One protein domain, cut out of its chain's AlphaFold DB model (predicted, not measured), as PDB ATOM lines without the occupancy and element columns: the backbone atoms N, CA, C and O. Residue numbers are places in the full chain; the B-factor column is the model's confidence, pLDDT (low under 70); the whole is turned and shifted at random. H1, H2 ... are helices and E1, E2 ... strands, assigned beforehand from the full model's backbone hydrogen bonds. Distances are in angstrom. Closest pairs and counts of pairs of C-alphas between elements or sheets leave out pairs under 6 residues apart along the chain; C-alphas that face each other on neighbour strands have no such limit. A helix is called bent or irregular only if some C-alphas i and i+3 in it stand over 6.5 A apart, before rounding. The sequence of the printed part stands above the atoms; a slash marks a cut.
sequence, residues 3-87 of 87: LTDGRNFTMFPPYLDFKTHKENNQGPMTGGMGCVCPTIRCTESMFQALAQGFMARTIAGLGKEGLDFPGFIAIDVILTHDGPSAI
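Overview. This is residues 3 to 87 of the 87 residues of the protein "GARS_A domain-containing protein" of Fusarium oxysporum NRRL 32931 (UniProt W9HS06). A small three-stranded sheet, E2, E1 and E5, and a bent but nearly straight helix, H1, run side by side at one end of an elongated model; the hairpin of E3 and E4 makes the other end, and the short hairpin of E6 and E7 lies beside the first arm of the helix. The contacts between these parts are few. The printed part has 85 residues, with one named helix and seven named strands in the order E1 E2 E3 E4 H1 E5 E6 E7; the class is mixed, helices and strands. The three sheets, E2 - E1 - E5, E3 - E4 and E6 - E7, are antiparallel. The whole is only just loose, close to compact, with a radius of gyration of the C-alphas of 14.7 A and spans of 44 by 26 by 21 A.

Along the chain. Find C-alpha 3 at (188.429, 286.495, 157.491), where E1, residues 3 to 5, begins; beside it are E2, residues 9 to 11, and E5, residues 70 to 73. Look next at E3, residues 16 to 22, 15.9 A long, and E4, residues 26 to 36, 18.4 A long, which bends by 106 degrees at residue 29. H1, residues 44 to 64, was assigned as one helix by its hydrogen bonds but is bent, with C-alphas 53 and 56 6.6 A apart. Its arms are H1a, residues 44 to 53, 13.8 A, and H1b, residues 56 to 64, 12.3 A. E6 is residues 77 to 80; E7, residues 83 to 86, ends at C-alpha 86, (186.502, 269.600, 152.324).

Arrangement. Start at the inner strand E1. With edge strand E2 it forms a hairpin at 175 degrees, N 10 and O 3 being 2.8 A apart; with edge strand E5 it stands antiparallel at 151 degrees, N 4 and O 71 being 2.8 A apart. H1a only grazes this sheet with residues 47 to 51, and H1b with residues 56 to 59. The arms are near each other, at a shallow tilt of 15 degrees; in both, every O i to N i+4 pair is within hydrogen-bond range. The closest C-alphas of H1a and E7 are those of Leu 50 and Pro 84, 7.4 A. E6 and E7 form a hairpin, N 78 and O 85 being 2.8 A apart. E3 and E4 form another, N 30 and O 19 being 2.7 A apart; E3 is apart from H1a and H1b.

Size, cuts and confidence. Look for the two C-alphas farthest apart at Glu 23 and Gly 66, 44.6 A. The printed part has no cut, and no link is long; E4 to H1, with 7 residues between, is short and the others are tight. The mean pLDDT of the printed part is 92.3, and no printed residue is under 70.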
ATOM      1  N   LEU A   3     187.632 285.735 156.534       97.50
ATOM      2  CA  LEU A   3     188.429 286.495 157.491       97.50
ATOM      3  C   LEU A   3     187.853 286.241 158.888       97.50
ATOM      4  O   LEU A   3     186.639 286.328 159.065       97.50
ATOM      5  N   THR A   4     188.699 285.941 159.865       96.75
ATOM      6  CA  THR A   4     188.304 285.696 161.256       96.75
ATOM      7  C   THR A   4     189.180 286.481 162.228       96.75
ATOM      8  O   THR A   4     190.349 286.742 161.952       96.75
ATOM      9  N   ASP A   5     188.605 286.861 163.366       95.38
ATOM     10  CA  ASP A   5     189.315 287.421 164.523       95.38
ATOM     11  C   ASP A   5     189.652 286.343 165.582       95.38
ATOM     12  O   ASP A   5     190.076 286.674 166.685       95.38
ATOM     13  N   GLY A   6     189.438 285.058 165.265       93.31
ATOM     14  CA  GLY A   6     189.568 283.921 166.182       93.31
ATOM     15  C   GLY A   6     188.276 283.539 166.917       93.31
ATOM     16  O   GLY A   6     188.218 282.472 167.525       93.31
ATOM     17  N   ARG A   7     187.218 284.360 166.859       93.00
ATOM     18  CA  ARG A   7     185.921 284.101 167.530       93.00
ATOM     19  C   ARG A   7     184.723 284.262 166.600       93.00
ATOM     20  O   ARG A   7     183.766 283.496 166.668       93.00
ATOM     21  N   ASN A   8     184.793 285.251 165.725       94.25
ATOM     22  CA  ASN A   8     183.839 285.589 164.686       94.25
ATOM     23  C   ASN A   8     184.512 285.438 163.323       94.25
ATOM     24  O   ASN A   8     185.739 285.421 163.202       94.25
ATOM     25  N   PHE A   9     183.707 285.356 162.269       96.00
ATOM     26  CA  PHE A   9     184.223 285.304 160.910       96.00
ATOM     27  C   PHE A   9     183.276 285.973 159.918       96.00
ATOM     28  O   PHE A   9     182.069 286.052 160.135       96.00
ATOM     29  N   THR A  10     183.833 286.431 158.803       96.19
ATOM     30  CA  THR A  10     183.100 286.905 157.626       96.19
ATOM     31  C   THR A  10     183.571 286.117 156.413       96.19
ATOM     32  O   THR A  10     184.767 286.067 156.125       96.19
ATOM     33  N   MET A  11     182.637 285.484 155.707       95.00
ATOM     34  CA  MET A  11     182.936 284.707 154.503       95.00
ATOM     35  C   MET A  11     183.063 285.622 153.281       95.00
ATOM     36  O   MET A  11     182.222 286.488 153.053       95.00
ATOM     37  N   PHE A  12     184.081 285.377 152.462       95.50
ATOM     38  CA  PHE A  12     184.184 285.940 151.118       95.50
ATOM     39  C   PHE A  12     183.273 285.177 150.143       95.50
ATOM     40  O   PHE A  12     182.949 284.011 150.409       95.50
ATOM     41  N   PRO A  13     182.897 285.779 148.997       94.62
ATOM     42  CA  PRO A  13     182.151 285.074 147.962       94.62
ATOM     43  C   PRO A  13     182.869 283.789 147.507       94.62
ATOM     44  O   PRO A  13     184.105 283.740 147.497       94.62
ATOM     45  N   PRO A  14     182.125 282.735 147.133       93.88
ATOM     46  CA  PRO A  14     182.726 281.492 146.669       93.88
ATOM     47  C   PRO A  14     183.390 281.702 145.304       93.88
ATOM     48  O   PRO A  14     182.832 282.369 144.432       93.88
ATOM     49  N   TYR A  15     184.547 281.082 145.091       94.25
ATOM     50  CA  TYR A  15     185.253 281.094 143.810       94.25
ATOM     51  C   TYR A  15     185.422 279.676 143.266       94.25
ATOM     52  O   TYR A  15     185.361 278.695 144.009       94.25
ATOM     53  N   LEU A  16     185.610 279.571 141.954       92.81
ATOM     54  CA  LEU A  16     186.043 278.346 141.290       92.81
ATOM     55  C   LEU A  16     187.504 278.507 140.883       92.81
ATOM     56  O   LEU A  16     187.834 279.480 140.209       92.81
ATOM     57  N   ASP A  17     188.345 277.559 141.282       92.75
ATOM     58  CA  ASP A  17     189.769 277.532 140.956       92.75
ATOM     59  C   ASP A  17     190.067 276.492 139.872       92.75
ATOM     60  O   ASP A  17     189.561 275.364 139.913       92.75
ATOM     61  N   PHE A  18     190.880 276.872 138.892       93.75
ATOM     62  CA  PHE A  18     191.279 276.024 137.774       93.75
ATOM     63  C   PHE A  18     192.696 275.519 138.020       93.75
ATOM     64  O   PHE A  18     193.665 276.222 137.763       93.75
ATOM     65  N   LYS A  19     192.832 274.291 138.524       92.62
ATOM     66  CA  LYS A  19     194.141 273.736 138.916       92.62
ATOM     67  C   LYS A  19     194.830 272.912 137.824       92.62
ATOM     68  O   LYS A  19     195.997 272.575 137.976       92.62
ATOM     69  N   THR A  20     194.165 272.576 136.725       95.50
ATOM     70  CA  THR A  20     194.711 271.718 135.658       95.50
ATOM     71  C   THR A  20     195.529 272.520 134.651       95.50
ATOM     72  O   THR A  20     195.105 273.581 134.205       95.50
ATOM     73  N   HIS A  21     196.717 272.024 134.289       95.19
ATOM     74  CA  HIS A  21     197.657 272.759 133.433       95.19
ATOM     75  C   HIS A  21     197.117 273.061 132.022       95.19
ATOM     76  O   HIS A  21     197.526 274.048 131.410       95.19
ATOM     77  N   LYS A  22     196.235 272.209 131.484       94.56
ATOM     78  CA  LYS A  22     195.658 272.350 130.142       94.56
ATOM     79  C   LYS A  22     194.142 272.525 130.206       94.56
ATOM     80  O   LYS A  22     193.494 272.185 131.194       94.56
ATOM     81  N   GLU A  23     193.577 273.000 129.100       94.12
ATOM     82  CA  GLU A  23     192.132 273.131 128.912       94.12
ATOM     83  C   GLU A  23     191.375 271.812 129.134       94.12
ATOM     84  O   GLU A  23     191.937 270.715 129.059       94.12
ATOM     85  N   ASN A  24     190.065 271.924 129.376       92.06
ATOM     86  CA  ASN A  24     189.157 270.789 129.577       92.06
ATOM     87  C   ASN A  24     189.575 269.850 130.722       92.06
ATOM     88  O   ASN A  24     189.318 268.649 130.670       92.06
ATOM     89  N   ASN A  25     190.201 270.400 131.764       89.62
ATOM     90  CA  ASN A  25     190.679 269.656 132.927       89.62
ATOM     91  C   ASN A  25     191.717 268.567 132.609       89.62
ATOM     92  O   ASN A  25     191.699 267.501 133.221       89.62
ATOM     93  N   GLN A  26     192.625 268.827 131.665       95.25
ATOM     94  CA  GLN A  26     193.655 267.868 131.261       95.25
ATOM     95  C   GLN A  26     195.058 268.242 131.758       95.25
ATOM     96  O   GLN A  26     195.375 269.398 132.041       95.25
ATOM     97  N   GLY A  27     195.942 267.243 131.789       94.75
ATOM     98  CA  GLY A  27     197.333 267.409 132.205       94.75
ATOM     99  C   GLY A  27     197.527 267.394 133.727       94.75
ATOM    100  O   GLY A  27     196.593 267.092 134.470       94.75
ATOM    101  N   PRO A  28     198.757 267.665 134.198       96.31
ATOM    102  CA  PRO A  28     199.071 267.634 135.622       96.31
ATOM    103  C   PRO A  28     198.334 268.736 136.394       96.31
ATOM    104  O   PRO A  28     198.021 269.801 135.854       96.31
ATOM    105  N   MET A  29     198.097 268.474 137.681       94.38
ATOM    106  CA  MET A  29     197.647 269.487 138.634       94.38
ATOM    107  C   MET A  29     198.754 270.522 138.867       94.38
ATOM    108  O   MET A  29     199.940 270.198 138.888       94.38
ATOM    109  N   THR A  30     198.350 271.769 139.064       95.38
ATOM    110  CA  THR A  30     199.192 272.936 139.344       95.38
ATOM    111  C   THR A  30     198.713 273.610 140.633       95.38
ATOM    112  O   THR A  30     197.678 273.237 141.187       95.38
ATOM    113  N   GLY A  31     199.440 274.628 141.099       90.75
ATOM    114  CA  GLY A  31     198.993 275.465 142.219       90.75
ATOM    115  C   GLY A  31     197.798 276.375 141.897       90.75
ATOM    116  O   GLY A  31     197.236 276.948 142.823       90.75
ATOM    117  N   GLY A  32     197.419 276.505 140.620       92.75
ATOM    118  CA  GLY A  32     196.347 277.376 140.138       92.75
ATOM    119  C   GLY A  32     196.722 278.032 138.806       92.75
ATOM    120  O   GLY A  32     197.737 278.715 138.705       92.75
ATOM    121  N   MET A  33     195.898 277.828 137.783       95.94
ATOM    122  CA  MET A  33     195.996 278.482 136.470       95.94
ATOM    123  C   MET A  33     195.126 279.742 136.386       95.94
ATOM    124  O   MET A  33     195.273 280.534 135.459       95.94
ATOM    125  N   GLY A  34     194.217 279.930 137.344       94.56
ATOM    126  CA  GLY A  34     193.323 281.079 137.434       94.56
ATOM    127  C   GLY A  34     192.050 280.743 138.202       94.56
ATOM    128  O   GLY A  34     191.771 279.579 138.479       94.56
ATOM    129  N   CYS A  35     191.250 281.761 138.521       94.44
ATOM    130  CA  CYS A  35     189.996 281.588 139.247       94.44
ATOM    131  C   CYS A  35     188.891 282.529 138.747       94.44
ATOM    132  O   CYS A  35     189.156 283.556 138.121       94.44
ATOM    133  N   VAL A  36     187.636 282.173 139.039       95.06
ATOM    134  CA  VAL A  36     186.451 283.007 138.777       95.06
ATOM    135  C   VAL A  36     185.674 283.206 140.074       95.06
ATOM    136  O   VAL A  36     185.352 282.234 140.762       95.06
ATOM    137  N   CYS A  37     185.359 284.463 140.391       95.00
ATOM    138  CA  CYS A  37     184.638 284.869 141.595       95.00
ATOM    139  C   CYS A  37     183.613 285.983 141.276       95.00
ATOM    140  O   CYS A  37     184.000 286.969 140.646       95.00
ATOM    141  N   PRO A  38     182.342 285.870 141.714       93.31
ATOM    142  CA  PRO A  38     181.745 284.707 142.368       93.31
ATOM    143  C   PRO A  38     181.485 283.561 141.377       93.31
ATOM    144  O   PRO A  38     181.234 283.787 140.194       93.31
ATOM    145  N   THR A  39     181.516 282.318 141.851       91.12
ATOM    146  CA  THR A  39     181.124 281.158 141.036       91.12
ATOM    147  C   THR A  39     179.623 280.892 141.112       91.12
ATOM    148  O   THR A  39     179.051 280.827 142.196       91.12
ATOM    149  N   ILE A  40     178.994 280.633 139.963       90.19
ATOM    150  CA  ILE A  40     177.590 280.191 139.885       90.19
ATOM    151  C   ILE A  40     177.399 278.719 140.280       90.19
ATOM    152  O   ILE A  40     176.273 278.249 140.395       90.19
ATOM    153  N   ARG A  41     178.494 277.966 140.472       89.25
ATOM    154  CA  ARG A  41     178.438 276.543 140.856       89.25
ATOM    155  C   ARG A  41     178.105 276.329 142.333       89.25
ATOM    156  O   ARG A  41     177.819 275.203 142.724       89.25
ATOM    157  N   CYS A  42     178.186 277.380 143.146       89.38
ATOM    158  CA  CYS A  42     177.838 277.342 144.557       89.38
ATOM    159  C   CYS A  42     176.520 278.090 144.745       89.38
ATOM    160  O   CYS A  42     176.470 279.308 144.575       89.38
ATOM    161  N   THR A  43     175.450 277.364 145.065       90.31
ATOM    162  CA  THR A  43     174.169 277.994 145.395       90.31
ATOM    163  C   THR A  43     174.244 278.658 146.767       90.31
ATOM    164  O   THR A  43     175.090 278.325 147.597       90.31
ATOM    165  N   GLU A  44     173.313 279.563 147.050       90.88
ATOM    166  CA  GLU A  44     173.223 280.195 148.367       90.88
ATOM    167  C   GLU A  44     173.011 279.169 149.493       90.88
ATOM    168  O   GLU A  44     173.669 279.242 150.528       90.88
ATOM    169  N   SER A  45     172.173 278.150 149.268       90.19
ATOM    170  CA  SER A  45     171.968 277.067 150.238       90.19
ATOM    171  C   SER A  45     173.254 276.286 150.523       90.19
ATOM    172  O   SER A  45     173.548 275.985 151.681       90.19
ATOM    173  N   MET A  46     174.058 276.005 149.494       88.69
ATOM    174  CA  MET A  46     175.360 275.356 149.653       88.69
ATOM    175  C   MET A  46     176.341 276.256 150.400       88.69
ATOM    176  O   MET A  46     177.041 275.789 151.294       88.69
ATOM    177  N   PHE A  47     176.371 277.549 150.079       91.00
ATOM    178  CA  PHE A  47     177.227 278.515 150.758       91.00
ATOM    179  C   PHE A  47     176.907 278.610 152.257       91.00
ATOM    180  O   PHE A  47     177.822 278.585 153.082       91.00
ATOM    181  N   GLN A  48     175.623 278.632 152.623       91.06
ATOM    182  CA  GLN A  48     175.194 278.610 154.025       91.06
ATOM    183  C   GLN A  48     175.568 277.298 154.725       91.06
ATOM    184  O   GLN A  48     176.084 277.321 155.845       91.06
ATOM    185  N   ALA A  49     175.389 276.156 154.051       88.88
ATOM    186  CA  ALA A  49     175.815 274.859 154.575       88.88
ATOM    187  C   ALA A  49     177.333 274.806 154.812       88.88
ATOM    188  O   ALA A  49     177.776 274.264 155.821       88.88
ATOM    189  N   LEU A  50     178.136 275.419 153.936       90.25
ATOM    190  CA  LEU A  50     179.585 275.529 154.110       90.25
ATOM    191  C   LEU A  50     179.967 276.436 155.285       90.25
ATOM    192  O   LEU A  50     180.831 276.081 156.091       90.25
ATOM    193  N   ALA A  51     179.311 277.590 155.412       92.06
ATOM    194  CA  ALA A  51     179.561 278.527 156.501       92.06
ATOM    195  C   ALA A  51     179.259 277.900 157.875       92.06
ATOM    196  O   ALA A  51     180.077 277.996 158.791       92.06
ATOM    197  N   GLN A  52     178.122 277.215 158.015       90.62
ATOM    198  CA  GLN A  52     177.722 276.584 159.278       90.62
ATOM    199  C   GLN A  52     178.437 275.247 159.521       90.62
ATOM    200  O   GLN A  52     178.893 274.967 160.630       90.62
ATOM    201  N   GLY A  53     178.537 274.415 158.486       87.75
ATOM    202  CA  GLY A  53     179.046 273.050 158.572       87.75
ATOM    203  C   GLY A  53     180.565 272.951 158.650       87.75
ATOM    204  O   GLY A  53     181.066 272.004 159.248       87.75
ATOM    205  N   PHE A  54     181.296 273.922 158.102       90.81
ATOM    206  CA  PHE A  54     182.755 273.934 158.162       90.81
ATOM    207  C   PHE A  54     183.268 275.118 158.969       90.81
ATOM    208  O   PHE A  54     183.825 274.910 160.042       90.81
ATOM    209  N   MET A  55     183.032 276.354 158.517       93.50
ATOM    210  CA  MET A  55     183.697 277.522 159.109       93.50
ATOM    211  C   MET A  55     183.340 277.717 160.588       93.50
ATOM    212  O   MET A  55     184.232 277.792 161.430       93.50
ATOM    213  N   ALA A  56     182.049 277.707 160.935       94.56
ATOM    214  CA  ALA A  56     181.619 277.851 162.327       94.56
ATOM    215  C   ALA A  56     182.151 276.723 163.228       94.56
ATOM    216  O   ALA A  56     182.529 276.969 164.374       94.56
ATOM    217  N   ARG A  57     182.233 275.489 162.708       94.44
ATOM    218  CA  ARG A  57     182.801 274.349 163.445       94.44
ATOM    219  C   ARG A  57     184.310 274.473 163.626       94.44
ATOM    220  O   ARG A  57     184.790 274.160 164.711       94.44
ATOM    221  N   THR A  58     185.033 274.954 162.617       94.81
ATOM    222  CA  THR A  58     186.474 275.227 162.700       94.81
ATOM    223  C   THR A  58     186.764 276.284 163.760       94.81
ATOM    224  O   THR A  58     187.559 276.024 164.657       94.81
ATOM    225  N   ILE A  59     186.065 277.425 163.733       95.75
ATOM    226  CA  ILE A  59     186.237 278.485 164.742       95.75
ATOM    227  C   ILE A  59     185.903 277.977 166.152       95.75
ATOM    228  O   ILE A  59     186.666 278.196 167.090       95.75
ATOM    229  N   ALA A  60     184.805 277.230 166.309       95.50
ATOM    230  CA  ALA A  60     184.450 276.642 167.600       95.50
ATOM    231  C   ALA A  60     185.484 275.612 168.094       95.50
ATOM    232  O   ALA A  60     185.705 275.501 169.299       95.50
ATOM    233  N   GLY A  61     186.099 274.846 167.188       96.19
ATOM    234  CA  GLY A  61     187.176 273.907 167.505       96.19
ATOM    235  C   GLY A  61     188.430 274.621 167.999       96.19
ATOM    236  O   GLY A  61     188.905 274.319 169.090       96.19
ATOM    237  N   LEU A  62     188.886 275.636 167.259       95.81
ATOM    238  CA  LEU A  62     190.030 276.473 167.637       95.81
ATOM    239  C   LEU A  62     189.837 277.092 169.028       95.81
ATOM    240  O   LEU A  62     190.707 276.971 169.890       95.81
ATOM    241  N   GLY A  63     188.649 277.647 169.292       95.50
ATOM    242  CA  GLY A  63     188.314 278.199 170.604       95.50
ATOM    243  C   GLY A  63     188.331 277.161 171.734       95.50
ATOM    244  O   GLY A  63     188.771 277.470 172.839       95.50
ATOM    245  N   LYS A  64     187.898 275.918 171.476       97.19
ATOM    246  CA  LYS A  64     187.950 274.824 172.467       97.19
ATOM    247  C   LYS A  64     189.375 274.387 172.794       97.19
ATOM    248  O   LYS A  64     189.626 273.973 173.921       97.19
ATOM    249  N   GLU A  65     190.280 274.471 171.829       97.12
ATOM    250  CA  GLU A  65     191.695 274.130 172.005       97.12
ATOM    251  C   GLU A  65     192.523 275.296 172.566       97.12
ATOM    252  O   GLU A  65     193.711 275.136 172.836       97.12
ATOM    253  N   GLY A  66     191.906 276.465 172.781       95.69
ATOM    254  CA  GLY A  66     192.605 277.666 173.241       95.69
ATOM    255  C   GLY A  66     193.558 278.241 172.190       95.69
ATOM    256  O   GLY A  66     194.537 278.895 172.546       95.69
ATOM    257  N   LEU A  67     193.292 277.974 170.907       95.38
ATOM    258  CA  LEU A  67     194.087 278.453 169.785       95.38
ATOM    259  C   LEU A  67     193.459 279.722 169.205       95.38
ATOM    260  O   LEU A  67     192.414 279.672 168.556       95.38
ATOM    261  N   ASP A  68     194.126 280.856 169.400       92.75
ATOM    262  CA  ASP A  68     193.751 282.105 168.739       92.75
ATOM    263  C   ASP A  68     194.271 282.106 167.295       92.75
ATOM    264  O   ASP A  68     195.478 282.074 167.049       92.75
ATOM    265  N   PHE A  69     193.354 282.170 166.325       95.56
ATOM    266  CA  PHE A  69     193.685 282.239 164.899       95.56
ATOM    267  C   PHE A  69     193.011 283.448 164.230       95.56
ATOM    268  O   PHE A  69     191.980 283.302 163.573       95.56
ATOM    269  N   PRO A  70     193.555 284.665 164.390       96.31
ATOM    270  CA  PRO A  70     193.134 285.812 163.601       96.31
ATOM    271  C   PRO A  70     193.776 285.757 162.209       96.31
ATOM    272  O   PRO A  70     194.988 285.585 162.072       96.31
ATOM    273  N   GLY A  71     192.979 285.934 161.159       97.12
ATOM    274  CA  GLY A  71     193.474 285.945 159.784       97.12
ATOM    275  C   GLY A  71     192.531 285.266 158.804       97.12
ATOM    276  O   GLY A  71     191.311 285.318 158.948       97.12
ATOM    277  N   PHE A  72     193.106 284.655 157.771       97.12
ATOM    278  CA  PHE A  72     192.347 284.039 156.690       97.12
ATOM    279  C   PHE A  72     192.280 282.527 156.850       97.12
ATOM    280  O   PHE A  72     193.309 281.866 156.977       97.12
ATOM    281  N   ILE A  73     191.071 281.978 156.758       94.94
ATOM    282  CA  ILE A  73     190.853 280.536 156.642       94.94
ATOM    283  C   ILE A  73     190.273 280.262 155.257       94.94
ATOM    284  O   ILE A  73     189.170 280.700 154.909       94.94
ATOM    285  N   ALA A  74     191.035 279.545 154.437       92.06
ATOM    286  CA  ALA A  74     190.567 279.008 153.168       92.06
ATOM    287  C   ALA A  74     190.101 277.563 153.369       92.06
ATOM    288  O   ALA A  74     190.687 276.818 154.146       92.06
ATOM    289  N   ILE A  75     189.022 277.197 152.683       88.75
ATOM    290  CA  ILE A  75     188.503 275.833 152.654       88.75
ATOM    291  C   ILE A  75     188.234 275.544 151.189       88.75
ATOM    292  O   ILE A  75     187.372 276.196 150.588       88.75
ATOM    293  N   ASP A  76     188.994 274.610 150.635       89.25
ATOM    294  CA  ASP A  76     188.727 274.058 149.318       89.25
ATOM    295  C   ASP A  76     187.727 272.916 149.489       89.25
ATOM    296  O   ASP A  76     187.843 272.092 150.397       89.25
ATOM    297  N   VAL A  77     186.703 272.893 148.637       88.50
ATOM    298  CA  VAL A  77     185.653 271.877 148.703       88.50
ATOM    299  C   VAL A  77     185.439 271.224 147.353       88.50
ATOM    300  O   VAL A  77     185.389 271.889 146.314       88.50
ATOM    301  N   ILE A  78     185.253 269.911 147.377       87.19
ATOM    302  CA  ILE A  78     184.738 269.147 146.251       87.19
ATOM    303  C   ILE A  78     183.230 269.020 146.431       87.19
ATOM    304  O   ILE A  78     182.733 268.591 147.471       87.19
ATOM    305  N   LEU A  79     182.491 269.390 145.390       82.62
ATOM    306  CA  LEU A  79     181.054 269.174 145.334       82.62
ATOM    307  C   LEU A  79     180.799 267.719 144.937       82.62
ATOM    308  O   LEU A  79     181.047 267.344 143.790       82.62
ATOM    309  N   THR A  80     180.346 266.906 145.889       85.19
ATOM    310  CA  THR A  80     180.003 265.495 145.670       85.19
ATOM    311  C   THR A  80     178.486 265.309 145.629       85.19
ATOM    312  O   THR A  80     177.732 266.226 145.956       85.19
ATOM    313  N   HIS A  81     178.030 264.117 145.237       83.12
ATOM    314  CA  HIS A  81     176.608 263.766 145.258       83.12
ATOM    315  C   HIS A  81     175.999 263.864 146.669       83.12
ATOM    316  O   HIS A  81     174.861 264.298 146.818       83.12
ATOM    317  N   ASP A  82     176.779 263.538 147.702       84.31
ATOM    318  CA  ASP A  82     176.318 263.523 149.096       84.31
ATOM    319  C   ASP A  82     176.480 264.890 149.787       84.31
ATOM    320  O   ASP A  82     176.186 265.046 150.972       84.31
ATOM    321  N   GLY A  83     176.936 265.898 149.038       77.94
ATOM    322  CA  GLY A  83     177.153 267.262 149.503       77.94
ATOM    323  C   GLY A  83     178.610 267.732 149.387       77.94
ATOM    324  O   GLY A  83     179.468 267.044 148.825       77.94
ATOM    325  N   PRO A  84     178.909 268.948 149.876       83.12
ATOM    326  CA  PRO A  84     180.259 269.499 149.850       83.12
ATOM    327  C   PRO A  84     181.184 268.752 150.820       83.12
ATOM    328  O   PRO A  84     180.872 268.636 152.006       83.12
ATOM    329  N   SER A  85     182.339 268.306 150.332       84.25
ATOM    330  CA  SER A  85     183.398 267.688 151.135       84.25
ATOM    331  C   SER A  85     184.653 268.555 151.099       84.25
ATOM    332  O   SER A  85     185.068 268.965 150.015       84.25
ATOM    333  N   ALA A  86     185.243 268.858 152.257       83.38
ATOM    334  CA  ALA A  86     186.502 269.600 152.324       83.38
ATOM    335  C   ALA A  86     187.696 268.714 151.936       83.38
ATOM    336  O   ALA A  86     187.670 267.505 152.182       83.38
ATOM    337  N   ILE A  87     188.722 269.330 151.344       80.19
ATOM    338  CA  ILE A  87     189.984 268.687 150.939       80.19
ATOM    339  C   ILE A  87     191.207 269.403 151.499       80.19
ATOM    340  O   ILE A  87     191.099 270.614 151.798       80.19
TER     341      ILE A  87